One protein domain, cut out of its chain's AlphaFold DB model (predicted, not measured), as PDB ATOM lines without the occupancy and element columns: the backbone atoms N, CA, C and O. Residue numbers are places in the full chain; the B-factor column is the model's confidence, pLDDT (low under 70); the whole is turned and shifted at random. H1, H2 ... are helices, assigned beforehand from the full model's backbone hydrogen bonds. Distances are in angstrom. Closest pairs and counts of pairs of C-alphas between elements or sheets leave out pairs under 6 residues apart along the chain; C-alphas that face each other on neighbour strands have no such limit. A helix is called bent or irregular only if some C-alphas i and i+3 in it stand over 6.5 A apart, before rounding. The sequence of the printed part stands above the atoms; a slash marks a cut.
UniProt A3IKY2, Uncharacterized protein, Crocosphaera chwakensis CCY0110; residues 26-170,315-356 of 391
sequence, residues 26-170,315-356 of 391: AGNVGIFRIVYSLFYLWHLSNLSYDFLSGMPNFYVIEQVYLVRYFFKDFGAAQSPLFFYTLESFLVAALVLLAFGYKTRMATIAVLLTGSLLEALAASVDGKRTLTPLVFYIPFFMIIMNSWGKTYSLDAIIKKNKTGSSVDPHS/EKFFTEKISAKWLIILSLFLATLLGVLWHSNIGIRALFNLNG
ATOM      1  N   ALA A  26      27.911  34.240 -24.869       95.50
ATOM      2  CA  ALA A  26      26.499  34.555 -24.694       95.50
ATOM      3  C   ALA A  26      25.607  33.763 -25.659       95.50
ATOM      4  O   ALA A  26      24.627  33.151 -25.227       95.50
ATOM      5  N   GLY A  27      25.936  33.741 -26.950       95.62
ATOM      6  CA  GLY A  27      25.195  32.995 -27.962       95.62
ATOM      7  C   GLY A  27      25.289  31.486 -27.758       95.62
ATOM      8  O   GLY A  27      24.263  30.804 -27.734       95.62
ATOM      9  N   ASN A  28      26.496  30.985 -27.480       95.75
ATOM     10  CA  ASN A  28      26.757  29.568 -27.225       95.75
ATOM     11  C   ASN A  28      25.877  29.009 -26.111       95.75
ATOM     12  O   ASN A  28      25.235  27.976 -26.282       95.75
ATOM     13  N   VAL A  29      25.800  29.713 -24.983       95.88
ATOM     14  CA  VAL A  29      25.025  29.256 -23.831       95.88
ATOM     15  C   VAL A  29      23.511  29.379 -24.059       95.88
ATOM     16  O   VAL A  29      22.758  28.504 -23.626       95.88
ATOM     17  N   GLY A  30      23.050  30.394 -24.798       96.12
ATOM     18  CA  GLY A  30      21.642  30.518 -25.192       96.12
ATOM     19  C   GLY A  30      21.171  29.412 -26.140       96.12
ATOM     20  O   GLY A  30      20.095  28.855 -25.937       96.12
ATOM     21  N   ILE A  31      21.980  29.054 -27.142       96.94
ATOM     22  CA  ILE A  31      21.669  27.955 -28.072       96.94
ATOM     23  C   ILE A  31      21.802  26.605 -27.366       96.94
ATOM     24  O   ILE A  31      20.939  25.742 -27.524       96.94
ATOM     25  N   PHE A  32      22.825  26.435 -26.523       97.38
ATOM     26  CA  PHE A  32      22.998  25.220 -25.733       97.38
ATOM     27  C   PHE A  32      21.774  24.919 -24.861       97.38
ATOM     28  O   PHE A  32      21.411  23.757 -24.738       97.38
ATOM     29  N   ARG A  33      21.077  25.931 -24.323       97.75
ATOM     30  CA  ARG A  33      19.796  25.741 -23.617       97.75
ATOM     31  C   ARG A  33      18.757  25.021 -24.484       97.75
ATOM     32  O   ARG A  33      18.091  24.108 -24.009       97.75
ATOM     33  N   ILE A  34      18.626  25.421 -25.751       98.00
ATOM     34  CA  ILE A  34      17.694  24.809 -26.707       98.00
ATOM     35  C   ILE A  34      18.116  23.363 -26.977       98.00
ATOM     36  O   ILE A  34      17.300  22.454 -26.851       98.00
ATOM     37  N   VAL A  35      19.401  23.145 -27.282       97.31
ATOM     38  CA  VAL A  35      19.963  21.808 -27.531       97.31
ATOM     39  C   VAL A  35      19.772  20.897 -26.318       97.31
ATOM     40  O   VAL A  35      19.321  19.769 -26.472       97.31
ATOM     41  N   TYR A  36      20.042  21.397 -25.113       97.94
ATOM     42  CA  TYR A  36      19.835  20.701 -23.845       97.94
ATOM     43  C   TYR A  36      18.374  20.290 -23.657       97.94
ATOM     44  O   TYR A  36      18.099  19.119 -23.402       97.94
ATOM     45  N   SER A  37      17.435  21.224 -23.825       98.19
ATOM     46  CA  SER A  37      16.007  20.933 -23.681       98.19
ATOM     47  C   SER A  37      15.533  19.874 -24.670       98.19
ATOM     48  O   SER A  37      14.840  18.938 -24.280       98.19
ATOM     49  N   LEU A  38      15.918  20.001 -25.943       97.25
ATOM     50  CA  LEU A  38      15.545  19.044 -26.984       97.25
ATOM     51  C   LEU A  38      16.192  17.677 -26.753       97.25
ATOM     52  O   LEU A  38      15.522  16.659 -26.898       97.25
ATOM     53  N   PHE A  39      17.458  17.647 -26.338       96.00
ATOM     54  CA  PHE A  39      18.159  16.416 -25.989       96.00
ATOM     55  C   PHE A  39      17.508  15.711 -24.795       96.00
ATOM     56  O   PHE A  39      17.362  14.492 -24.808       96.00
ATOM     57  N   TYR A  40      17.077  16.451 -23.770       96.69
ATOM     58  CA  TYR A  40      16.415  15.841 -22.620       96.69
ATOM     59  C   TYR A  40      15.003  15.345 -22.985       96.69
ATOM     60  O   TYR A  40      14.640  14.232 -22.619       96.69
ATOM     61  N   LEU A  41      14.234  16.086 -23.792       96.69
ATOM     62  CA  LEU A  41      12.958  15.589 -24.333       96.69
ATOM     63  C   LEU A  41      13.154  14.312 -25.163       96.69
ATOM     64  O   LEU A  41      12.434  13.333 -24.980       96.69
ATOM     65  N   TRP A  42      14.173  14.286 -26.022       95.25
ATOM     66  CA  TRP A  42      14.579  13.091 -26.759       95.25
ATOM     67  C   TRP A  42      14.933  11.928 -25.827       95.25
ATOM     68  O   TRP A  42      14.476  10.804 -26.025       95.25
ATOM     69  N   HIS A  43      15.693  12.184 -24.769       92.94
ATOM     70  CA  HIS A  43      16.063  11.161 -23.802       92.94
ATOM     71  C   HIS A  43      14.837  10.587 -23.069       92.94
ATOM     72  O   HIS A  43      14.670   9.369 -23.023       92.94
ATOM     73  N   LEU A  44      13.932  11.448 -22.588       93.38
ATOM     74  CA  LEU A  44      12.663  11.046 -21.967       93.38
ATOM     75  C   LEU A  44      11.746  10.301 -22.944       93.38
ATOM     76  O   LEU A  44      10.949   9.462 -22.542       93.38
ATOM     77  N   SER A  45      11.835  10.565 -24.248       93.06
ATOM     78  CA  SER A  45      10.989   9.855 -25.211       93.06
ATOM     79  C   SER A  45      11.275   8.350 -25.240       93.06
ATOM     80  O   SER A  45      10.355   7.571 -25.478       93.06
ATOM     81  N   ASN A  46      12.507   7.955 -24.898       86.19
ATOM     82  CA  ASN A  46      12.959   6.565 -24.845       86.19
ATOM     83  C   ASN A  46      12.925   5.949 -23.435       86.19
ATOM     84  O   ASN A  46      13.170   4.753 -23.299       86.19
ATOM     85  N   LEU A  47      12.657   6.746 -22.395       83.56
ATOM     86  CA  LEU A  47      12.592   6.295 -21.005       83.56
ATOM     87  C   LEU A  47      11.198   6.514 -20.442       83.56
ATOM     88  O   LEU A  47      10.669   7.614 -20.502       83.56
ATOM     89  N   SER A  48      10.605   5.485 -19.863       81.12
ATOM     90  CA  SER A  48       9.349   5.600 -19.126       81.12
ATOM     91  C   SER A  48       9.661   5.295 -17.670       81.12
ATOM     92  O   SER A  48      10.349   4.315 -17.427       81.12
ATOM     93  N   TYR A  49       9.247   6.124 -16.713       83.44
ATOM     94  CA  TYR A  49       9.472   5.877 -15.281       83.44
ATOM     95  C   TYR A  49       8.305   5.115 -14.636       83.44
ATOM     96  O   TYR A  49       8.351   4.787 -13.453       83.44
ATOM     97  N   ASP A  50       7.265   4.787 -15.401       82.62
ATOM     98  CA  ASP A  50       6.106   4.021 -14.938       82.62
ATOM     99  C   ASP A  50       6.453   2.597 -14.505       82.62
ATOM    100  O   ASP A  50       5.794   2.077 -13.606       82.62
ATOM    101  N   PHE A  51       7.516   1.990 -15.043       82.81
ATOM    102  CA  PHE A  51       7.974   0.680 -14.567       82.81
ATOM    103  C   PHE A  51       8.286   0.687 -13.063       82.81
ATOM    104  O   PHE A  51       8.093  -0.330 -12.401       82.81
ATOM    105  N   LEU A  52       8.704   1.832 -12.497       82.75
ATOM    106  CA  LEU A  52       8.985   1.970 -11.066       82.75
ATOM    107  C   LEU A  52       7.735   1.767 -10.203       82.75
ATOM    108  O   LEU A  52       7.854   1.351  -9.055       82.75
ATOM    109  N   SER A  53       6.537   2.015 -10.744       83.88
ATOM    110  CA  SER A  53       5.276   1.784 -10.024       83.88
ATOM    111  C   SER A  53       4.984   0.302  -9.775       83.88
ATOM    112  O   SER A  53       4.290  -0.034  -8.817       83.88
ATOM    113  N   GLY A  54       5.524  -0.580 -10.622       81.00
ATOM    114  CA  GLY A  54       5.365  -2.029 -10.523       81.00
ATOM    115  C   GLY A  54       6.540  -2.739  -9.850       81.00
ATOM    116  O   GLY A  54       6.489  -3.959  -9.703       81.00
ATOM    117  N   MET A  55       7.598  -2.015  -9.465       79.31
ATOM    118  CA  MET A  55       8.806  -2.610  -8.893       79.31
ATOM    119  C   MET A  55       8.590  -3.021  -7.429       79.31
ATOM    120  O   MET A  55       8.257  -2.172  -6.598       79.31
ATOM    121  N   PRO A  56       8.819  -4.299  -7.071       78.31
ATOM    122  CA  PRO A  56       8.805  -4.728  -5.677       78.31
ATOM    123  C   PRO A  56       9.843  -3.993  -4.812       78.31
ATOM    124  O   PRO A  56      10.985  -3.804  -5.228       78.31
ATOM    125  N   ASN A  57       9.493  -3.670  -3.564       74.94
ATOM    126  CA  ASN A  57      10.317  -2.862  -2.642       74.94
ATOM    127  C   ASN A  57      11.693  -3.469  -2.367       74.94
ATOM    128  O   ASN A  57      12.620  -2.751  -2.013       74.94
ATOM    129  N   PHE A  58      11.827  -4.792  -2.483       75.12
ATOM    130  CA  PHE A  58      13.090  -5.477  -2.226       75.12
ATOM    131  C   PHE A  58      14.160  -5.180  -3.290       75.12
ATOM    132  O   PHE A  58      15.334  -5.424  -3.033       75.12
ATOM    133  N   TYR A  59      13.778  -4.636  -4.454       73.69
ATOM    134  CA  TYR A  59      14.717  -4.133  -5.463       73.69
ATOM    135  C   TYR A  59      15.194  -2.703  -5.189       73.69
ATOM    136  O   TYR A  59      15.973  -2.170  -5.969       73.69
ATOM    137  N   VAL A  60      14.748  -2.053  -4.113       72.62
ATOM    138  CA  VAL A  60      15.280  -0.746  -3.713       72.62
ATOM    139  C   VAL A  60      16.591  -0.989  -2.959       72.62
ATOM    140  O   VAL A  60      16.584  -1.296  -1.767       72.62
ATOM    141  N   ILE A  61      17.711  -0.912  -3.683       64.19
ATOM    142  CA  ILE A  61      19.036  -1.374  -3.238       64.19
ATOM    143  C   ILE A  61      19.689  -0.365  -2.288       64.19
ATOM    144  O   ILE A  61      20.186  -0.747  -1.232       64.19
ATOM    145  N   GLU A  62      19.671   0.928  -2.622       57.25
ATOM    146  CA  GLU A  62      20.290   1.968  -1.798       57.25
ATOM    147  C   GLU A  62      19.589   3.321  -1.911       57.25
ATOM    148  O   GLU A  62      19.124   3.779  -2.953       57.25
ATOM    149  N   GLN A  63      19.535   3.994  -0.770       51.53
ATOM    150  CA  GLN A  63      18.722   5.168  -0.541       51.53
ATOM    151  C   GLN A  63      19.486   6.442  -0.884       51.53
ATOM    152  O   GLN A  63      20.374   6.865  -0.141       51.53
ATOM    153  N   VAL A  64      19.073   7.138  -1.946       63.38
ATOM    154  CA  VAL A  64      19.354   8.575  -2.043       63.38
ATOM    155  C   VAL A  64      18.795   9.211  -0.767       63.38
ATOM    156  O   VAL A  64      17.594   9.148  -0.513       63.38
ATOM    157  N   TYR A  65      19.674   9.758   0.076       66.38
ATOM    158  CA  TYR A  65      19.380  10.040   1.490       66.38
ATOM    159  C   TYR A  65      18.112  10.886   1.691       66.38
ATOM    160  O   TYR A  65      17.299  10.621   2.576       66.38
ATOM    161  N   LEU A  66      17.905  11.874   0.815       66.06
ATOM    162  CA  LEU A  66      16.711  12.718   0.809       66.06
ATOM    163  C   LEU A  66      15.464  11.978   0.310       66.06
ATOM    164  O   LEU A  66      14.395  12.155   0.888       66.06
ATOM    165  N   VAL A  67      15.593  11.117  -0.705       68.19
ATOM    166  CA  VAL A  67      14.476  10.289  -1.185       68.19
ATOM    167  C   VAL A  67      14.006   9.358  -0.078       68.19
ATOM    168  O   VAL A  67      12.819   9.322   0.200       68.19
ATOM    169  N   ARG A  68      14.913   8.710   0.660       67.38
ATOM    170  CA  ARG A  68      14.534   7.929   1.851       67.38
ATOM    171  C   ARG A  68      13.795   8.765   2.881       67.38
ATOM    172  O   ARG A  68      12.861   8.278   3.501       67.38
ATOM    173  N   TYR A  69      14.257   9.986   3.135       70.50
ATOM    174  CA  TYR A  69      13.683  10.800   4.198       70.50
ATOM    175  C   TYR A  69      12.250  11.246   3.881       70.50
ATOM    176  O   TYR A  69      11.390  11.179   4.758       70.50
ATOM    177  N   PHE A  70      11.995  11.671   2.640       71.31
ATOM    178  CA  PHE A  70      10.680  12.147   2.197       71.31
ATOM    179  C   PHE A  70       9.755  11.026   1.714       71.31
ATOM    180  O   PHE A  70       8.543  11.121   1.876       71.31
ATOM    181  N   PHE A  71      10.322   9.951   1.177       71.00
ATOM    182  CA  PHE A  71       9.621   8.772   0.679       71.00
ATOM    183  C   PHE A  71      10.063   7.555   1.505       71.00
ATOM    184  O   PHE A  71      10.634   6.602   0.987       71.00
ATOM    185  N   LYS A  72       9.842   7.592   2.827       60.56
ATOM    186  CA  LYS A  72      10.194   6.468   3.722       60.56
ATOM    187  C   LYS A  72       9.512   5.159   3.322       60.56
ATOM    188  O   LYS A  72      10.116   4.104   3.474       60.56
ATOM    189  N   ASP A  73       8.320   5.266   2.740       61.28
ATOM    190  CA  ASP A  73       7.549   4.153   2.182       61.28
ATOM    191  C   ASP A  73       7.758   4.005   0.665       61.28
ATOM    192  O   ASP A  73       6.894   3.490  -0.046       61.28
ATOM    193  N   PHE A  74       8.892   4.485   0.135       59.44
ATOM    194  CA  PHE A  74       9.282   4.239  -1.250       59.44
ATOM    195  C   PHE A  74       9.394   2.728  -1.463       59.44
ATOM    196  O   PHE A  74      10.265   2.064  -0.904       59.44
ATOM    197  N   GLY A  75       8.428   2.190  -2.202       52.28
ATOM    198  CA  GLY A  75       8.194   0.760  -2.322       52.28
ATOM    199  C   GLY A  75       6.720   0.390  -2.148       52.28
ATOM    200  O   GLY A  75       6.227  -0.438  -2.895       52.28
ATOM    201  N   ALA A  76       5.941   1.049  -1.284       51.69
ATOM    202  CA  ALA A  76       4.484   0.855  -1.254       51.69
ATOM    203  C   ALA A  76       3.817   1.567  -2.458       51.69
ATOM    204  O   ALA A  76       3.133   2.571  -2.302       51.69
ATOM    205  N   ALA A  77       4.128   1.078  -3.663       65.25
ATOM    206  CA  ALA A  77       3.600   1.394  -4.985       65.25
ATOM    207  C   ALA A  77       3.147   2.849  -5.167       65.25
ATOM    208  O   ALA A  77       1.953   3.157  -5.132       65.25
ATOM    209  N   GLN A  78       4.100   3.754  -5.424       80.69
ATOM    210  CA  GLN A  78       3.728   5.046  -6.001       80.69
ATOM    211  C   GLN A  78       2.927   4.772  -7.274       80.69
ATOM    212  O   GLN A  78       3.384   4.039  -8.150       80.69
ATOM    213  N   SER A  79       1.711   5.318  -7.347       87.50
ATOM    214  CA  SER A  79       0.830   5.052  -8.485       87.50
ATOM    215  C   SER A  79       1.509   5.455  -9.804       87.50
ATOM    216  O   SER A  79       2.241   6.448  -9.818       87.50
ATOM    217  N   PRO A  80       1.233   4.778 -10.934       89.69
ATOM    218  CA  PRO A  80       1.743   5.198 -12.244       89.69
ATOM    219  C   PRO A  80       1.465   6.680 -12.539       89.69
ATOM    220  O   PRO A  80       2.297   7.384 -13.107       89.69
ATOM    221  N   LEU A  81       0.321   7.186 -12.062       91.69
ATOM    222  CA  LEU A  81      -0.083   8.583 -12.196       91.69
ATOM    223  C   LEU A  81       0.910   9.568 -11.557       91.69
ATOM    224  O   LEU A  81       1.080  10.670 -12.076       91.69
ATOM    225  N   PHE A  82       1.582   9.193 -10.465       91.12
ATOM    226  CA  PHE A  82       2.620  10.023  -9.846       91.12
ATOM    227  C   PHE A  82       3.796  10.243 -10.805       91.12
ATOM    228  O   PHE A  82       4.170  11.388 -11.064       91.12
ATOM    229  N   PHE A  83       4.326   9.164 -11.390       91.81
ATOM    230  CA  PHE A  83       5.424   9.237 -12.359       91.81
ATOM    231  C   PHE A  83       5.001   9.972 -13.630       91.81
ATOM    232  O   PHE A  83       5.717  10.871 -14.068       91.81
ATOM    233  N   TYR A  84       3.798   9.693 -14.142       93.62
ATOM    234  CA  TYR A  84       3.242  10.419 -15.284       93.62
ATOM    235  C   TYR A  84       3.133  11.917 -15.021       93.62
ATOM    236  O   TYR A  84       3.486  12.725 -15.871       93.62
ATOM    237  N   THR A  85       2.698  12.313 -13.825       95.00
ATOM    238  CA  THR A  85       2.586  13.730 -13.465       95.00
ATOM    239  C   THR A  85       3.960  14.401 -13.412       95.00
ATOM    240  O   THR A  85       4.119  15.509 -13.929       95.00
ATOM    241  N   LEU A  86       4.960  13.742 -12.817       94.94
ATOM    242  CA  LEU A  86       6.328  14.262 -12.755       94.94
ATOM    243  C   LEU A  86       6.959  14.396 -14.145       94.94
ATOM    244  O   LEU A  86       7.541  15.440 -14.445       94.94
ATOM    245  N   GLU A  87       6.823  13.375 -14.990       95.56
ATOM    246  CA  GLU A  87       7.302  13.394 -16.373       95.56
ATOM    247  C   GLU A  87       6.589  14.465 -17.204       95.56
ATOM    248  O   GLU A  87       7.255  15.296 -17.817       95.56
ATOM    249  N   SER A  88       5.255  14.529 -17.170       96.69
ATOM    250  CA  SER A  88       4.469  15.564 -17.855       96.69
ATOM    251  C   SER A  88       4.881  16.978 -17.437       96.69
ATOM    252  O   SER A  88       5.004  17.868 -18.283       96.69
ATOM    253  N   PHE A  89       5.128  17.198 -16.142       97.88
ATOM    254  CA  PHE A  89       5.605  18.486 -15.642       97.88
ATOM    255  C   PHE A  89       7.031  18.791 -16.114       97.88
ATOM    256  O   PHE A  89       7.310  19.916 -16.532       97.88
ATOM    257  N   LEU A  90       7.926  17.799 -16.088       98.00
ATOM    258  CA  LEU A  90       9.286  17.930 -16.606       98.00
ATOM    259  C   LEU A  90       9.282  18.262 -18.106       98.00
ATOM    260  O   LEU A  90       9.977  19.185 -18.523       98.00
ATOM    261  N   VAL A  91       8.457  17.585 -18.906       98.12
ATOM    262  CA  VAL A  91       8.277  17.848 -20.343       98.12
ATOM    263  C   VAL A  91       7.809  19.280 -20.574       98.12
ATOM    264  O   VAL A  91       8.431  20.013 -21.344       98.12
ATOM    265  N   ALA A  92       6.770  19.725 -19.863       98.56
ATOM    266  CA  ALA A  92       6.293  21.101 -19.956       98.56
ATOM    267  C   ALA A  92       7.403  22.108 -19.594       98.56
ATOM    268  O   ALA A  92       7.619  23.084 -20.316       98.56
ATOM    269  N   ALA A  93       8.159  21.851 -18.521       98.69
ATOM    270  CA  ALA A  93       9.278  22.693 -18.107       98.69
ATOM    271  C   ALA A  93      10.407  22.731 -19.153       98.69
ATOM    272  O   ALA A  93      10.934  23.808 -19.430       98.69
ATOM    273  N   LEU A  94      10.743  21.600 -19.781       98.62
ATOM    274  CA  LEU A  94      11.748  21.514 -20.843       98.62
ATOM    275  C   LEU A  94      11.328  22.271 -22.102       98.62
ATOM    276  O   LEU A  94      12.166  22.948 -22.701       98.62
ATOM    277  N   VAL A  95      10.045  22.218 -22.472       98.50
ATOM    278  CA  VAL A  95       9.489  22.999 -23.588       98.50
ATOM    279  C   VAL A  95       9.591  24.494 -23.289       98.50
ATOM    280  O   VAL A  95      10.134  25.246 -24.099       98.50
ATOM    281  N   LEU A  96       9.157  24.941 -22.105       98.56
ATOM    282  CA  LEU A  96       9.307  26.345 -21.700       98.56
ATOM    283  C   LEU A  96      10.777  26.775 -21.650       98.56
ATOM    284  O   LEU A  96      11.108  27.892 -22.057       98.56
ATOM    285  N   LEU A  97      11.664  25.881 -21.206       98.50
ATOM    286  CA  LEU A  97      13.102  26.104 -21.204       98.50
ATOM    287  C   LEU A  97      13.655  26.214 -22.631       98.50
ATOM    288  O   LEU A  97      14.454  27.111 -22.877       98.50
ATOM    289  N   ALA A  98      13.189  25.411 -23.592       98.12
ATOM    290  CA  ALA A  98      13.605  25.510 -24.993       98.12
ATOM    291  C   ALA A  98      13.253  26.892 -25.568       98.12
ATOM    292  O   ALA A  98      14.127  27.602 -26.067       98.12
ATOM    293  N   PHE A  99      12.008  27.342 -25.375       97.75
ATOM    294  CA  PHE A  99      11.583  28.699 -25.742       97.75
ATOM    295  C   PHE A  99      12.309  29.796 -24.939       97.75
ATOM    296  O   PHE A  99      12.406  30.943 -25.380       97.75
ATOM    297  N   GLY A 100      12.833  29.468 -23.758       97.25
ATOM    298  CA  GLY A 100      13.437  30.433 -22.846       97.25
ATOM    299  C   GLY A 100      12.400  31.396 -22.265       97.25
ATOM    300  O   GLY A 100      12.639  32.602 -22.190       97.25
ATOM    301  N   TYR A 101      11.221  30.874 -21.911       97.94
ATOM    302  CA  TYR A 101      10.194  31.606 -21.175       97.94
ATOM    303  C   TYR A 101      10.309  31.307 -19.685       97.94
ATOM    304  O   TYR A 101      10.280  30.144 -19.283       97.94
ATOM    305  N   LYS A 102      10.424  32.353 -18.852       97.38
ATOM    306  CA  LYS A 102      10.653  32.206 -17.404       97.38
ATOM    307  C   LYS A 102      11.820  31.252 -17.129       97.38
ATOM    308  O   LYS A 102      11.749  30.413 -16.233       97.38
ATOM    309  N   THR A 103      12.905  31.417 -17.883       97.62
ATOM    310  CA  THR A 103      14.044  30.497 -18.007       97.62
ATOM    311  C   THR A 103      14.551  30.007 -16.654       97.62
ATOM    312  O   THR A 103      14.764  28.812 -16.472       97.62
ATOM    313  N   ARG A 104      14.694  30.903 -15.669       97.19
ATOM    314  CA  ARG A 104      15.137  30.536 -14.317       97.19
ATOM    315  C   ARG A 104      14.161  29.588 -13.616       97.19
ATOM    316  O   ARG A 104      14.600  28.595 -13.049       97.19
ATOM    317  N   MET A 105      12.860  29.868 -13.679       98.06
ATOM    318  CA  MET A 105      11.834  29.009 -13.074       98.06
ATOM    319  C   MET A 105      11.720  27.677 -13.813       98.06
ATOM    320  O   MET A 105      11.650  26.641 -13.165       98.06
ATOM    321  N   ALA A 106      11.776  27.691 -15.148       98.38
ATOM    322  CA  ALA A 106      11.801  26.472 -15.950       98.38
ATOM    323  C   ALA A 106      13.035  25.611 -15.624       98.38
ATOM    324  O   ALA A 106      12.914  24.405 -15.458       98.38
ATOM    325  N   THR A 107      14.207  26.226 -15.429       98.44
ATOM    326  CA  THR A 107      15.419  25.496 -15.025       98.44
ATOM    327  C   THR A 107      15.292  24.917 -13.616       98.44
ATOM    328  O   THR A 107      15.695  23.781 -13.401       98.44
ATOM    329  N   ILE A 108      14.719  25.663 -12.661       98.38
ATOM    330  CA  ILE A 108      14.447  25.155 -11.304       98.38
ATOM    331  C   ILE A 108      13.488  23.966 -11.364       98.38
ATOM    332  O   ILE A 108      13.750  22.951 -10.728       98.38
ATOM    333  N   ALA A 109      12.414  24.069 -12.147       98.31
ATOM    334  CA  ALA A 109      11.480  22.974 -12.365       98.31
ATOM    335  C   ALA A 109      12.198  21.734 -12.920       98.31
ATOM    336  O   ALA A 109      12.092  20.676 -12.312       98.31
ATOM    337  N   VAL A 110      12.996  21.888 -13.985       98.31
ATOM    338  CA  VAL A 110      13.801  20.801 -14.575       98.31
ATOM    339  C   VAL A 110      14.772  20.195 -13.561       98.31
ATOM    340  O   VAL A 110      14.842  18.975 -13.457       98.31
ATOM    341  N   LEU A 111      15.490  21.020 -12.791       97.69
ATOM    342  CA  LEU A 111      16.411  20.547 -11.758       97.69
ATOM    343  C   LEU A 111      15.670  19.700 -10.721       97.69
ATOM    344  O   LEU A 111      16.107  18.597 -10.412       97.69
ATOM    345  N   LEU A 112      14.566  20.210 -10.175       96.12
ATOM    346  CA  LEU A 112      13.844  19.547  -9.093       96.12
ATOM    347  C   LEU A 112      13.169  18.259  -9.566       96.12
ATOM    348  O   LEU A 112      13.352  17.221  -8.935       96.12
ATOM    349  N   THR A 113      12.412  18.299 -10.666       96.12
ATOM    350  CA  THR A 113      11.682  17.113 -11.132       96.12
ATOM    351  C   THR A 113      12.587  16.103 -11.816       96.12
ATOM    352  O   THR A 113      12.450  14.912 -11.550       96.12
ATOM    353  N   GLY A 114      13.555  16.552 -12.618       95.62
ATOM    354  CA  GLY A 114      14.544  15.677 -13.242       95.62
ATOM    355  C   GLY A 114      15.427  14.970 -12.214       95.62
ATOM    356  O   GLY A 114      15.613  13.759 -12.300       95.62
ATOM    357  N   SER A 115      15.913  15.693 -11.196       94.06
ATOM    358  CA  SER A 115      16.719  15.078 -10.129       94.06
ATOM    359  C   SER A 115      15.900  14.157  -9.236       94.06
ATOM    360  O   SER A 115      16.431  13.156  -8.769       94.06
ATOM    361  N   LEU A 116      14.622  14.472  -8.993       91.44
ATOM    362  CA  LEU A 116      13.738  13.573  -8.259       91.44
ATOM    363  C   LEU A 116      13.527  12.271  -9.038       91.44
ATOM    364  O   LEU A 116      13.743  11.209  -8.471       91.44
ATOM    365  N   LEU A 117      13.172  12.338 -10.325       91.31
ATOM    366  CA  LEU A 117      12.987  11.147 -11.163       91.31
ATOM    367  C   LEU A 117      14.255  10.285 -11.234       91.31
ATOM    368  O   LEU A 117      14.175   9.081 -11.000       91.31
ATOM    369  N   GLU A 118      15.423  10.895 -11.461       90.44
ATOM    370  CA  GLU A 118      16.706  10.175 -11.446       90.44
ATOM    371  C   GLU A 118      16.991   9.560 -10.078       90.44
ATOM    372  O   GLU A 118      17.410   8.415  -9.995       90.44
ATOM    373  N   ALA A 119      16.748  10.281  -8.983       87.62
ATOM    374  CA  ALA A 119      16.990   9.748  -7.649       87.62
ATOM    375  C   ALA A 119      16.073   8.558  -7.315       87.62
ATOM    376  O   ALA A 119      16.501   7.638  -6.617       87.62
ATOM    377  N   LEU A 120      14.832   8.566  -7.817       85.69
ATOM    378  CA  LEU A 120      13.899   7.444  -7.688       85.69
ATOM    379  C   LEU A 120      14.359   6.254  -8.546       85.69
ATOM    380  O   LEU A 120      14.390   5.136  -8.040       85.69
ATOM    381  N   ALA A 121      14.787   6.472  -9.794       85.62
ATOM    382  CA  ALA A 121      15.306   5.403 -10.654       85.62
ATOM    383  C   ALA A 121      16.621   4.798 -10.128       85.62
ATOM    384  O   ALA A 121      16.727   3.580  -9.986       85.62
ATOM    385  N   ALA A 122      17.573   5.647  -9.734       85.06
ATOM    386  CA  ALA A 122      18.876   5.256  -9.196       85.06
ATOM    387  C   ALA A 122      18.777   4.451  -7.894       85.06
ATOM    388  O   ALA A 122      19.704   3.723  -7.541       85.06
ATOM    389  N   SER A 123      17.668   4.578  -7.157       80.12
ATOM    390  CA  SER A 123      17.425   3.765  -5.963       80.12
ATOM    391  C   SER A 123      17.143   2.290  -6.278       80.12
ATOM    392  O   SER A 123      17.283   1.447  -5.392       80.12
ATOM    393  N   VAL A 124      16.783   1.978  -7.531       78.38
ATOM    394  CA  VAL A 124      16.497   0.620  -8.010       78.38
ATOM    395  C   VAL A 124      17.694   0.024  -8.747       78.38
ATOM    396  O   VAL A 124      18.113  -1.084  -8.432       78.38
ATOM    397  N   ASP A 125      18.270   0.734  -9.720       75.19
ATOM    398  CA  ASP A 125      19.339   0.177 -10.565       75.19
ATOM    399  C   ASP A 125      20.765   0.484 -10.067       75.19
ATOM    400  O   ASP A 125      21.737  -0.058 -10.601       75.19
ATOM    401  N   GLY A 126      20.902   1.354  -9.057       73.50
ATOM    402  CA  GLY A 126      22.178   1.812  -8.502       73.50
ATOM    403  C   GLY A 126      23.002   2.700  -9.444       73.50
ATOM    404  O   GLY A 126      24.096   3.142  -9.079       73.50
ATOM    405  N   LYS A 127      22.514   2.983 -10.656       77.94
ATOM    406  CA  LYS A 127      23.230   3.756 -11.673       77.94
ATOM    407  C   LYS A 127      22.877   5.230 -11.528       77.94
ATOM    408  O   LYS A 127      21.766   5.610 -11.196       77.94
ATOM    409  N   ARG A 128      23.870   6.089 -11.761       80.44
ATOM    410  CA  ARG A 128      23.737   7.557 -11.642       80.44
ATOM    411  C   ARG A 128      24.176   8.266 -12.913       80.44
ATOM    412  O   ARG A 128      24.784   9.340 -12.878       80.44
ATOM    413  N   THR A 129      23.940   7.618 -14.047       82.00
ATOM    414  CA  THR A 129      24.446   8.042 -15.352       82.00
ATOM    415  C   THR A 129      23.759   9.304 -15.866       82.00
ATOM    416  O   THR A 129      24.345   9.982 -16.710       82.00
ATOM    417  N   LEU A 130      22.570   9.668 -15.355       89.88
ATOM    418  CA  LEU A 130      21.863  10.880 -15.784       89.88
ATOM    419  C   LEU A 130      22.236  12.111 -14.950       89.88
ATOM    420  O   LEU A 130      21.898  13.225 -15.346       89.88
ATOM    421  N   THR A 131      22.968  11.955 -13.838       91.38
ATOM    422  CA  THR A 131      23.341  13.062 -12.931       91.38
ATOM    423  C   THR A 131      23.866  14.313 -13.657       91.38
ATOM    424  O   THR A 131      23.427  15.419 -13.323       91.38
ATOM    425  N   PRO A 132      24.744  14.211 -14.680       92.75
ATOM    426  CA  PRO A 132      25.184  15.392 -15.420       92.75
ATOM    427  C   PRO A 132      24.054  16.122 -16.155       92.75
ATOM    428  O   PRO A 132      23.990  17.353 -16.111       92.75
ATOM    429  N   LEU A 133      23.145  15.367 -16.779       95.38
ATOM    430  CA  LEU A 133      21.994  15.874 -17.523       95.38
ATOM    431  C   LEU A 133      20.970  16.531 -16.591       95.38
ATOM    432  O   LEU A 133      20.539  17.653 -16.850       95.38
ATOM    433  N   VAL A 134      20.570  15.842 -15.524       95.38
ATOM    434  CA  VAL A 134      19.400  16.234 -14.719       95.38
ATOM    435  C   VAL A 134      19.745  17.180 -13.572       95.38
ATOM    436  O   VAL A 134      18.905  17.975 -13.159       95.38
ATOM    437  N   PHE A 135      20.985  17.117 -13.073       95.62
ATOM    438  CA  PHE A 135      21.410  17.857 -11.890       95.62
ATOM    439  C   PHE A 135      22.499  18.882 -12.213       95.62
ATOM    440  O   PHE A 135      22.254  20.081 -12.084       95.62
ATOM    441  N   TYR A 136      23.687  18.457 -12.664       95.75
ATOM    442  CA  TYR A 136      24.835  19.372 -12.766       95.75
ATOM    443  C   TYR A 136      24.609  20.522 -13.754       95.75
ATOM    444  O   TYR A 136      24.873  21.674 -13.404       95.75
ATOM    445  N   ILE A 137      24.095  20.243 -14.958       96.81
ATOM    446  CA  ILE A 137      23.833  21.294 -15.951       96.81
ATOM    447  C   ILE A 137      22.794  22.307 -15.423       96.81
ATOM    448  O   ILE A 137      23.149  23.486 -15.312       96.81
ATOM    449  N   PRO A 138      21.560  21.917 -15.032       97.69
ATOM    450  CA  PRO A 138      20.588  22.865 -14.481       97.69
ATOM    451  C   PRO A 138      21.090  23.612 -13.244       97.69
ATOM    452  O   PRO A 138      20.865  24.817 -13.132       97.69
ATOM    453  N   PHE A 139      21.804  22.935 -12.341       97.31
ATOM    454  CA  PHE A 139      22.347  23.533 -11.122       97.31
ATOM    455  C   PHE A 139      23.287  24.704 -11.429       97.31
ATOM    456  O   PHE A 139      23.060  25.822 -10.958       97.31
ATOM    457  N   PHE A 140      24.299  24.493 -12.277       96.25
ATOM    458  CA  PHE A 140      25.224  25.568 -12.645       96.25
ATOM    459  C   PHE A 140      24.534  26.684 -13.438       96.25
ATOM    460  O   PHE A 140      24.865  27.861 -13.268       96.25
ATOM    461  N   MET A 141      23.536  26.346 -14.255       95.94
ATOM    462  CA  MET A 141      22.781  27.330 -15.029       95.94
ATOM    463  C   MET A 141      21.855  28.195 -14.166       95.94
ATOM    464  O   MET A 141      21.696  29.381 -14.457       95.94
ATOM    465  N   ILE A 142      21.293  27.659 -13.077       95.44
ATOM    466  CA  ILE A 142      20.498  28.433 -12.107       95.44
ATOM    467  C   ILE A 142      21.372  29.429 -11.354       95.44
ATOM    468  O   ILE A 142      20.965  30.580 -11.193       95.44
ATOM    469  N   ILE A 143      22.551  28.994 -10.898       93.38
ATOM    470  CA  ILE A 143      23.461  29.838 -10.112       93.38
ATOM    471  C   ILE A 143      23.911  31.048 -10.934       93.38
ATOM    472  O   ILE A 143      23.885  32.172 -10.436       93.38
ATOM    473  N   MET A 144      24.274  30.835 -12.201       90.88
ATOM    474  CA  MET A 144      24.804  31.904 -13.057       90.88
ATOM    475  C   MET A 144      23.715  32.674 -13.814       90.88
ATOM    476  O   MET A 144      23.930  33.817 -14.214       90.88
ATOM    477  N   ASN A 145      22.539  32.066 -14.012       90.38
ATOM    478  CA  ASN A 145      21.353  32.669 -14.628       90.38
ATOM    479  C   ASN A 145      21.642  33.393 -15.964       90.38
ATOM    480  O   ASN A 145      21.143  34.492 -16.231       90.38
ATOM    481  N   SER A 146      22.488  32.793 -16.804       90.25
ATOM    482  CA  SER A 146      23.011  33.427 -18.017       90.25
ATOM    483  C   SER A 146      22.371  32.905 -19.308       90.25
ATOM    484  O   SER A 146      22.192  33.676 -20.249       90.25
ATOM    485  N   TRP A 147      21.909  31.652 -19.345       94.56
ATOM    486  CA  TRP A 147      21.403  31.021 -20.576       94.56
ATOM    487  C   TRP A 147      20.012  31.455 -21.047       94.56
ATOM    488  O   TRP A 147      19.565  31.076 -22.125       94.56
ATOM    489  N   GLY A 148      19.333  32.298 -20.266       94.81
ATOM    490  CA  GLY A 148      18.089  32.964 -20.659       94.81
ATOM    491  C   GLY A 148      18.294  34.361 -21.242       94.81
ATOM    492  O   GLY A 148      17.310  35.040 -21.515       94.81
ATOM    493  N   LYS A 149      19.539  34.835 -21.389       95.31
ATOM    494  CA  LYS A 149      19.841  36.212 -21.818       95.31
ATOM    495  C   LYS A 149      19.956  36.376 -23.343       95.31
ATOM    496  O   LYS A 149      19.906  37.506 -23.821       95.31
ATOM    497  N   THR A 150      20.078  35.281 -24.087       94.50
ATOM    498  CA  THR A 150      20.168  35.221 -25.556       94.50
ATOM    499  C   THR A 150      19.241  34.122 -26.086       94.50
ATOM    500  O   THR A 150      18.918  33.165 -25.374       94.50
ATOM    501  N   TYR A 151      18.768  34.283 -27.328       94.06
ATOM    502  CA  TYR A 151      17.886  33.328 -28.020       94.06
ATOM    503  C   TYR A 151      16.686  32.853 -27.185       94.06
ATOM    504  O   TYR A 151      16.337  31.679 -27.213       94.06
ATOM    505  N   SER A 152      16.078  33.733 -26.386       95.94
ATOM    506  CA  SER A 152      14.995  33.397 -25.451       95.94
ATOM    507  C   SER A 152      13.835  34.385 -25.549       95.94
ATOM    508  O   SER A 152      14.024  35.560 -25.884       95.94
ATOM    509  N   LEU A 153      12.631  33.940 -25.179       96.06
ATOM    510  CA  LEU A 153      11.495  34.850 -25.008       96.06
ATOM    511  C   LEU A 153      11.751  35.880 -23.904       96.06
ATOM    512  O   LEU A 153      11.392  37.043 -24.067       96.06
ATOM    513  N   ASP A 154      12.425  35.497 -22.817       96.56
ATOM    514  CA  ASP A 154      12.802  36.426 -21.748       96.56
ATOM    515  C   ASP A 154      13.692  37.576 -22.262       96.56
ATOM    516  O   ASP A 154      13.490  38.732 -21.877       96.56
ATOM    517  N   ALA A 155      14.635  37.291 -23.168       94.94
ATOM    518  CA  ALA A 155      15.503  38.293 -23.782       94.94
ATOM    519  C   ALA A 155      14.715  39.237 -24.698       94.94
ATOM    520  O   ALA A 155      14.903  40.452 -24.624       94.94
ATOM    521  N   ILE A 156      13.779  38.710 -25.496       93.56
ATOM    522  CA  ILE A 156      12.883  39.518 -26.342       93.56
ATOM    523  C   ILE A 156      12.008  40.433 -25.477       93.56
ATOM    524  O   ILE A 156      11.908  41.633 -25.730       93.56
ATOM    525  N   ILE A 157      11.400  39.896 -24.414       94.06
ATOM    526  CA  ILE A 157      10.567  40.672 -23.485       94.06
ATOM    527  C   ILE A 157      11.399  41.773 -22.819       94.06
ATOM    528  O   ILE A 157      10.932  42.908 -22.704       94.06
ATOM    529  N   LYS A 158      12.628  41.467 -22.385       94.38
ATOM    530  CA  LYS A 158      13.531  42.450 -21.776       94.38
ATOM    531  C   LYS A 158      13.929  43.544 -22.768       94.38
ATOM    532  O   LYS A 158      13.873  44.719 -22.394       94.38
ATOM    533  N   LYS A 159      14.251  43.186 -24.015       92.88
ATOM    534  CA  LYS A 159      14.536  44.137 -25.101       92.88
ATOM    535  C   LYS A 159      13.350  45.072 -25.331       92.88
ATOM    536  O   LYS A 159      13.529  46.281 -25.311       92.88
ATOM    537  N   ASN A 160      12.133  44.538 -25.423       91.62
ATOM    538  CA  ASN A 160      10.925  45.346 -25.629       91.62
ATOM    539  C   ASN A 160      10.603  46.272 -24.445       91.62
ATOM    540  O   ASN A 160      10.047  47.345 -24.645       91.62
ATOM    541  N   LYS A 161      10.929  45.867 -23.210       93.31
ATOM    542  CA  LYS A 161      10.670  46.671 -22.002       93.31
ATOM    543  C   LYS A 161      11.729  47.735 -21.724       93.31
ATOM    544  O   LYS A 161      11.398  48.773 -21.170       93.31
ATOM    545  N   THR A 162      12.995  47.442 -22.011       95.25
ATOM    546  CA  THR A 162      14.137  48.259 -21.552       95.25
ATOM    547  C   THR A 162      14.997  48.809 -22.685       95.25
ATOM    548  O   THR A 162      15.916  49.571 -22.423       95.25
ATOM    549  N   GLY A 163      14.778  48.368 -23.926       89.88
ATOM    550  CA  GLY A 163      15.662  48.637 -25.062       89.88
ATOM    551  C   GLY A 163      16.987  47.863 -25.032       89.88
ATOM    552  O   GLY A 163      17.679  47.815 -26.042       89.88
ATOM    553  N   SER A 164      17.344  47.221 -23.912       90.69
ATOM    554  CA  SER A 164      18.616  46.503 -23.776       90.69
ATOM    555  C   SER A 164      18.561  45.099 -24.385       90.69
ATOM    556  O   SER A 164      17.691  44.292 -24.050       90.69
ATOM    557  N   SER A 165      19.525  44.783 -25.249       91.19
ATOM    558  CA  SER A 165      19.755  43.434 -25.774       91.19
ATOM    559  C   SER A 165      21.196  43.007 -25.543       91.19
ATOM    560  O   SER A 165      22.114  43.814 -25.654       91.19
ATOM    561  N   VAL A 166      21.385  41.729 -25.229       93.75
ATOM    562  CA  VAL A 166      22.713  41.117 -25.165       93.75
ATOM    563  C   VAL A 166      23.111  40.708 -26.575       93.75
ATOM    564  O   VAL A 166      22.346  40.015 -27.243       93.75
ATOM    565  N   ASP A 167      24.295  41.131 -27.003       93.44
ATOM    566  CA  ASP A 167      24.909  40.665 -28.242       93.44
ATOM    567  C   ASP A 167      25.260  39.165 -28.124       93.44
ATOM    568  O   ASP A 167      25.997  38.793 -27.202       93.44
ATOM    569  N   PRO A 168      24.757  38.287 -29.012       93.62
ATOM    570  CA  PRO A 168      25.144  36.877 -29.050       93.62
ATOM    571  C   PRO A 168      26.654  36.634 -29.183       93.62
ATOM    572  O   PRO A 168      27.152  35.644 -28.648       93.62
ATOM    573  N   HIS A 169      27.393  37.553 -29.806       94.88
ATOM    574  CA  HIS A 169      28.853  37.476 -29.935       94.88
ATOM    575  C   HIS A 169      29.606  37.950 -28.685       94.88
ATOM    576  O   HIS A 169      30.840  37.906 -28.612       94.88
ATOM    577  N   SER A 170      28.875  38.381 -27.652       94.31
ATOM    578  CA  SER A 170      29.468  38.810 -26.395       94.31
ATOM    579  C   SER A 170      30.249  37.669 -25.746       94.31
ATOM    580  O   SER A 170      29.712  36.640 -25.323       94.31
ATOM    581  N   GLU A 315      17.925  38.008 -38.570       53.75
ATOM    582  CA  GLU A 315      17.627  39.362 -38.055       53.75
ATOM    583  C   GLU A 315      16.265  39.914 -38.510       53.75
ATOM    584  O   GLU A 315      15.755  40.856 -37.906       53.75
ATOM    585  N   LYS A 316      15.641  39.314 -39.535       51.00
ATOM    586  CA  LYS A 316      14.363  39.785 -40.096       51.00
ATOM    587  C   LYS A 316      13.149  38.918 -39.754       51.00
ATOM    588  O   LYS A 316      12.031  39.428 -39.759       51.00
ATOM    589  N   PHE A 317      13.312  37.617 -39.491       49.34
ATOM    590  CA  PHE A 317      12.151  36.713 -39.438       49.34
ATOM    591  C   PHE A 317      11.486  36.646 -38.053       49.34
ATOM    592  O   PHE A 317      10.261  36.714 -37.959       49.34
ATOM    593  N   PHE A 318      12.272  36.565 -36.974       52.94
ATOM    594  CA  PHE A 318      11.742  36.369 -35.614       52.94
ATOM    595  C   PHE A 318      11.603  37.654 -34.795       52.94
ATOM    596  O   PHE A 318      10.784  37.714 -33.880       52.94
ATOM    597  N   THR A 319      12.376  38.688 -35.111       55.66
ATOM    598  CA  THR A 319      12.462  39.922 -34.317       55.66
ATOM    599  C   THR A 319      11.466  40.999 -34.729       55.66
ATOM    600  O   THR A 319      11.115  41.820 -33.887       55.66
ATOM    601  N   GLU A 320      10.976  40.994 -35.974       61.34
ATOM    602  CA  GLU A 320      10.145  42.097 -36.485       61.34
ATOM    603  C   GLU A 320       8.666  41.738 -36.702       61.34
ATOM    604  O   GLU A 320       7.819  42.626 -36.655       61.34
ATOM    605  N   LYS A 321       8.315  40.458 -36.905       71.56
ATOM    606  CA  LYS A 321       6.950  40.086 -37.339       71.56
ATOM    607  C   LYS A 321       6.042  39.493 -36.262       71.56
ATOM    608  O   LYS A 321       4.828  39.659 -36.354       71.56
ATOM    609  N   ILE A 322       6.581  38.802 -35.254       83.75
ATOM    610  CA  ILE A 322       5.760  38.081 -34.264       83.75
ATOM    611  C   ILE A 322       5.842  38.778 -32.909       83.75
ATOM    612  O   ILE A 322       6.917  38.943 -32.333       83.75
ATOM    613  N   SER A 323       4.691  39.176 -32.363       90.50
ATOM    614  CA  SER A 323       4.649  39.814 -31.047       90.50
ATOM    615  C   SER A 323       5.057  38.832 -29.941       90.50
ATOM    616  O   SER A 323       4.681  37.658 -29.950       90.50
ATOM    617  N   ALA A 324       5.767  39.328 -28.922       91.06
ATOM    618  CA  ALA A 324       6.160  38.513 -27.769       91.06
ATOM    619  C   ALA A 324       4.954  37.852 -27.071       91.06
ATOM    620  O   ALA A 324       5.084  36.762 -26.526       91.06
ATOM    621  N   LYS A 325       3.764  38.475 -27.126       94.12
ATOM    622  CA  LYS A 325       2.521  37.905 -26.580       94.12
ATOM    623  C   LYS A 325       2.149  36.592 -27.273       94.12
ATOM    624  O   LYS A 325       1.852  35.620 -26.587       94.12
ATOM    625  N   TRP A 326       2.209  36.550 -28.606       94.31
ATOM    626  CA  TRP A 326       1.911  35.338 -29.371       94.31
ATOM    627  C   TRP A 326       2.926  34.230 -29.108       94.31
ATOM    628  O   TRP A 326       2.533  33.081 -28.944       94.31
ATOM    629  N   LEU A 327       4.209  34.575 -28.984       93.69
ATOM    630  CA  LEU A 327       5.243  33.600 -28.639       93.69
ATOM    631  C   LEU A 327       5.050  33.018 -27.231       93.69
ATOM    632  O   LEU A 327       5.225  31.819 -27.041       93.69
ATOM    633  N   ILE A 328       4.636  33.836 -26.254       96.62
ATOM    634  CA  ILE A 328       4.294  33.353 -24.907       96.62
ATOM    635  C   ILE A 328       3.112  32.383 -24.978       96.62
ATOM    636  O   ILE A 328       3.215  31.278 -24.449       96.62
ATOM    637  N   ILE A 329       2.022  32.764 -25.656       97.62
ATOM    638  CA  ILE A 329       0.839  31.904 -25.818       97.62
ATOM    639  C   ILE A 329       1.236  30.582 -26.473       97.62
ATOM    640  O   ILE A 329       0.894  29.526 -25.953       97.62
ATOM    641  N   LEU A 330       2.011  30.632 -27.561       96.50
ATOM    642  CA  LEU A 330       2.495  29.442 -28.253       96.50
ATOM    643  C   LEU A 330       3.348  28.559 -27.335       96.50
ATOM    644  O   LEU A 330       3.136  27.352 -27.293       96.50
ATOM    645  N   SER A 331       4.275  29.144 -26.570       97.56
ATOM    646  CA  SER A 331       5.137  28.387 -25.655       97.56
ATOM    647  C   SER A 331       4.344  27.689 -24.544       97.56
ATOM    648  O   SER A 331       4.587  26.518 -24.265       97.56
ATOM    649  N   LEU A 332       3.350  28.366 -23.957       98.44
ATOM    650  CA  LEU A 332       2.471  27.808 -22.926       98.44
ATOM    651  C   LEU A 332       1.528  26.745 -23.493       98.44
ATOM    652  O   LEU A 332       1.310  25.716 -22.851       98.44
ATOM    653  N   PHE A 333       0.994  26.982 -24.694       98.31
ATOM    654  CA  PHE A 333       0.152  26.027 -25.400       98.31
ATOM    655  C   PHE A 333       0.932  24.751 -25.708       98.31
ATOM    656  O   PHE A 333       0.485  23.675 -25.334       98.31
ATOM    657  N   LEU A 334       2.124  24.861 -26.304       98.19
ATOM    658  CA  LEU A 334       2.967  23.705 -26.613       98.19
ATOM    659  C   LEU A 334       3.441  22.980 -25.354       98.19
ATOM    660  O   LEU A 334       3.434  21.755 -25.339       98.19
ATOM    661  N   ALA A 335       3.809  23.699 -24.289       98.38
ATOM    662  CA  ALA A 335       4.203  23.078 -23.026       98.38
ATOM    663  C   ALA A 335       3.051  22.279 -22.401       98.38
ATOM    664  O   ALA A 335       3.247  21.136 -21.997       98.38
ATOM    665  N   THR A 336       1.845  22.853 -22.374       98.06
ATOM    666  CA  THR A 336       0.638  22.167 -21.885       98.06
ATOM    667  C   THR A 336       0.288  20.974 -22.769       98.06
ATOM    668  O   THR A 336       0.087  19.875 -22.263       98.06
ATOM    669  N   LEU A 337       0.246  21.176 -24.089       97.69
ATOM    670  CA  LEU A 337      -0.109  20.147 -25.062       97.69
ATOM    671  C   LEU A 337       0.854  18.963 -24.986       97.69
ATOM    672  O   LEU A 337       0.408  17.830 -24.845       97.69
ATOM    673  N   LEU A 338       2.165  19.216 -25.042       97.44
ATOM    674  CA  LEU A 338       3.174  18.160 -24.980       97.44
ATOM    675  C   LEU A 338       3.210  17.495 -23.605       97.44
ATOM    676  O   LEU A 338       3.322  16.279 -23.556       97.44
ATOM    677  N   GLY A 339       3.047  18.245 -22.510       96.81
ATOM    678  CA  GLY A 339       2.962  17.670 -21.167       96.81
ATOM    679  C   GLY A 339       1.769  16.721 -21.005       96.81
ATOM    680  O   GLY A 339       1.940  15.601 -20.533       96.81
ATOM    681  N   VAL A 340       0.571  17.123 -21.444       96.31
ATOM    682  CA  VAL A 340      -0.654  16.300 -21.355       96.31
ATOM    683  C   VAL A 340      -0.614  15.109 -22.316       96.31
ATOM    684  O   VAL A 340      -1.025  14.001 -21.963       96.31
ATOM    685  N   LEU A 341      -0.122  15.318 -23.539       96.44
ATOM    686  CA  LEU A 341      -0.088  14.271 -24.557       96.44
ATOM    687  C   LEU A 341       1.086  13.300 -24.409       96.44
ATOM    688  O   LEU A 341       1.068  12.257 -25.060       96.44
ATOM    689  N   TRP A 342       2.065  13.592 -23.545       95.88
ATOM    690  CA  TRP A 342       3.285  12.791 -23.399       95.88
ATOM    691  C   TRP A 342       3.009  11.304 -23.157       95.88
ATOM    692  O   TRP A 342       3.596  10.449 -23.814       95.88
ATOM    693  N   HIS A 343       2.067  11.000 -22.259       93.12
ATOM    694  CA  HIS A 343       1.696   9.625 -21.910       93.12
ATOM    695  C   HIS A 343       0.452   9.113 -22.642       93.12
ATOM    696  O   HIS A 343       0.261   7.905 -22.740       93.12
ATOM    697  N   SER A 344      -0.396  10.002 -23.163       91.69
ATOM    698  CA  SER A 344      -1.639   9.604 -23.842       91.69
ATOM    699  C   SER A 344      -1.469   9.378 -25.345       91.69
ATOM    700  O   SER A 344      -2.343   8.782 -25.974       91.69
ATOM    701  N   ASN A 345      -0.353   9.816 -25.938       90.94
ATOM    702  CA  ASN A 345      -0.089   9.662 -27.363       90.94
ATOM    703  C   ASN A 345       1.355   9.205 -27.624       90.94
ATOM    704  O   ASN A 345       2.294  10.001 -27.610       90.94
ATOM    705  N   ILE A 346       1.514   7.917 -27.950       88.12
ATOM    706  CA  ILE A 346       2.807   7.307 -28.313       88.12
ATOM    707  C   ILE A 346       3.463   8.045 -29.487       88.12
ATOM    708  O   ILE A 346       4.683   8.194 -29.512       88.12
ATOM    709  N   GLY A 347       2.666   8.569 -30.423       92.12
ATOM    710  CA  GLY A 347       3.149   9.353 -31.555       92.12
ATOM    711  C   GLY A 347       3.924  10.600 -31.132       92.12
ATOM    712  O   GLY A 347       4.933  10.909 -31.752       92.12
ATOM    713  N   ILE A 348       3.537  11.280 -30.044       92.19
ATOM    714  CA  ILE A 348       4.280  12.450 -29.545       92.19
ATOM    715  C   ILE A 348       5.681  12.053 -29.081       92.19
ATOM    716  O   ILE A 348       6.648  12.704 -29.470       92.19
ATOM    717  N   ARG A 349       5.817  10.967 -28.310       91.75
ATOM    718  CA  ARG A 349       7.137  10.447 -27.908       91.75
ATOM    719  C   ARG A 349       7.934   9.996 -29.132       91.75
ATOM    720  O   ARG A 349       9.108  10.336 -29.258       91.75
ATOM    721  N   ALA A 350       7.274   9.315 -30.065       91.25
ATOM    722  CA  ALA A 350       7.891   8.834 -31.292       91.25
ATOM    723  C   ALA A 350       8.430   9.979 -32.174       91.25
ATOM    724  O   ALA A 350       9.479   9.838 -32.790       91.25
ATOM    725  N   LEU A 351       7.797  11.158 -32.189       92.12
ATOM    726  CA  LEU A 351       8.342  12.322 -32.903       92.12
ATOM    727  C   LEU A 351       9.724  12.728 -32.380       92.12
ATOM    728  O   LEU A 351      10.595  13.078 -33.174       92.12
ATOM    729  N   PHE A 352       9.939  12.663 -31.063       91.19
ATOM    730  CA  PHE A 352      11.216  13.050 -30.475       91.19
ATOM    731  C   PHE A 352      12.323  12.045 -30.798       91.19
ATOM    732  O   PHE A 352      13.408  12.494 -31.149       91.19
ATOM    733  N   ASN A 353      12.068  10.730 -30.780       86.88
ATOM    734  CA  ASN A 353      13.056   9.709 -31.178       86.88
ATOM    735  C   ASN A 353      13.061   9.370 -32.683       86.88
ATOM    736  O   ASN A 353      13.665   8.376 -33.095       86.88
ATOM    737  N   LEU A 354      12.403  10.193 -33.509       89.62
ATOM    738  CA  LEU A 354      12.279  10.005 -34.957       89.62
ATOM    739  C   LEU A 354      11.733   8.615 -35.330       89.62
ATOM    740  O   LEU A 354      12.283   7.935 -36.192       89.62
ATOM    741  N   ASN A 355      10.660   8.184 -34.665       89.38
ATOM    742  CA  ASN A 355      10.048   6.860 -34.791       89.38
ATOM    743  C   ASN A 355      11.054   5.718 -34.559       89.38
ATOM    744  O   ASN A 355      11.044   4.715 -35.268       89.38
ATOM    745  N   GLY A 356      11.950   5.897 -33.587       85.06
ATOM    746  CA  GLY A 356      13.003   4.938 -33.248       85.06
ATOM    747  C   GLY A 356      14.219   4.956 -34.181       85.06
ATOM    748  O   GLY A 356      15.133   4.162 -33.983       85.06
TER     749      GLY A 356
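AT A GLANCE: This is residues 26 to 170 and 315 to 356 of the 391 residues of an uncharacterized protein of Crocosphaera chwakensis CCY0110 (UniProt A3IKY2). The model is an elongated bundle of helices along its longest axis: H1, H4, H5 and H6 run up and down, and long H8 packs on H4. H7 lies at one end of the length, H2 and H3 with their links near the other, and H9 folds back from H8 to meet H1. The printed part has 187 residues with nine named helices, H1 to H9 in order, and no named strand: the class is all helix. It is compact, with a radius of gyration of the C-alphas of 18.1 A and spans of 58 by 34 by 26 A.

HOW THE PARTS SIT: Start at H1, residues 26 to 45: its residues 33 to 41 touch residues 91 to 99 of H4, residues 80 to 99, with Ile 34 and Ala 98 the closest C-alphas at 4.5 A, at a shallow tilt of 26 degrees, opposite ways. H4 is the hub, touching four helices. H2, residues 50 to 54, touches residues 80 to 84 of H4, closest C-alphas Asp 50 and Pro 80 at 5.3 A. H3, residues 65 to 70, only just touches H5, residues 103 to 125, with 3 pairs of C-alphas within 8 A, the closest Val 67 and Ala 119 at 7.0 A. H4 and H5 form a helical hairpin at 37 degrees, only just a steep tilt; their closest C-alphas are Ala 93 and Ala 106, 5.0 A. H5 and H6, residues 131 to 144, form another hairpin, closest C-alphas Gly 114 and Val 134 at 5.1 A. H7, residues 153 to 162, touches residues 324 to 328 of H8, residues 324 to 344, closest C-alphas Ile 157 and Ala 324 at 6.5 A. H8 touches H4, closest C-alphas Ser 88 and Gly 339 at 4.2 A, opposite ways. H9, residues 346 to 352, touches H8 only at the corner, closest C-alphas Trp 342 and Ile 348 at 6.2 A, and touches residues 41 to 45 of H1, closest C-alphas Ser 45 and Arg 349 at 4.7 A. Every O i to N i+4 pair is within hydrogen-bond range in H3, H4 and H7; the others have H1 15 of 16, H2 0 of 1 with 2 of 2 O i to N i+3 pairs, H5 18 of 19, H6 7 of 10, H8 15 of 17 and H9 2 of 3.

IN THESE COORDINATES: Find C-alpha 26 at (26.499, 34.555, -24.694), where H1 begins its 29.2 A. H4 spans 28.8 A, H5 31.7 A, H6 18.9 A and H8 30.2 A. H6 is only just irregular, with C-alphas 134 and 137 6.8 A apart, and H8 is irregular, with C-alphas 340 and 343 7.1 A apart. H9 ends at C-alpha 352, (11.216, 13.050, -30.475).

THE WHOLE: The C-alphas of Phe 58 and Lys 316 are the two farthest apart, at 59.0 A. Residues 171 to 314 are not printed, and C-alphas 170 and 315 are 16.6 A apart across this cut, which lies in the link from H7 to H8. Of the links printed whole, none is long. Mean pLDDT of the printed part is 88.4; residues 61 to 68, 72 to 77 and 315 to 320 are under 70.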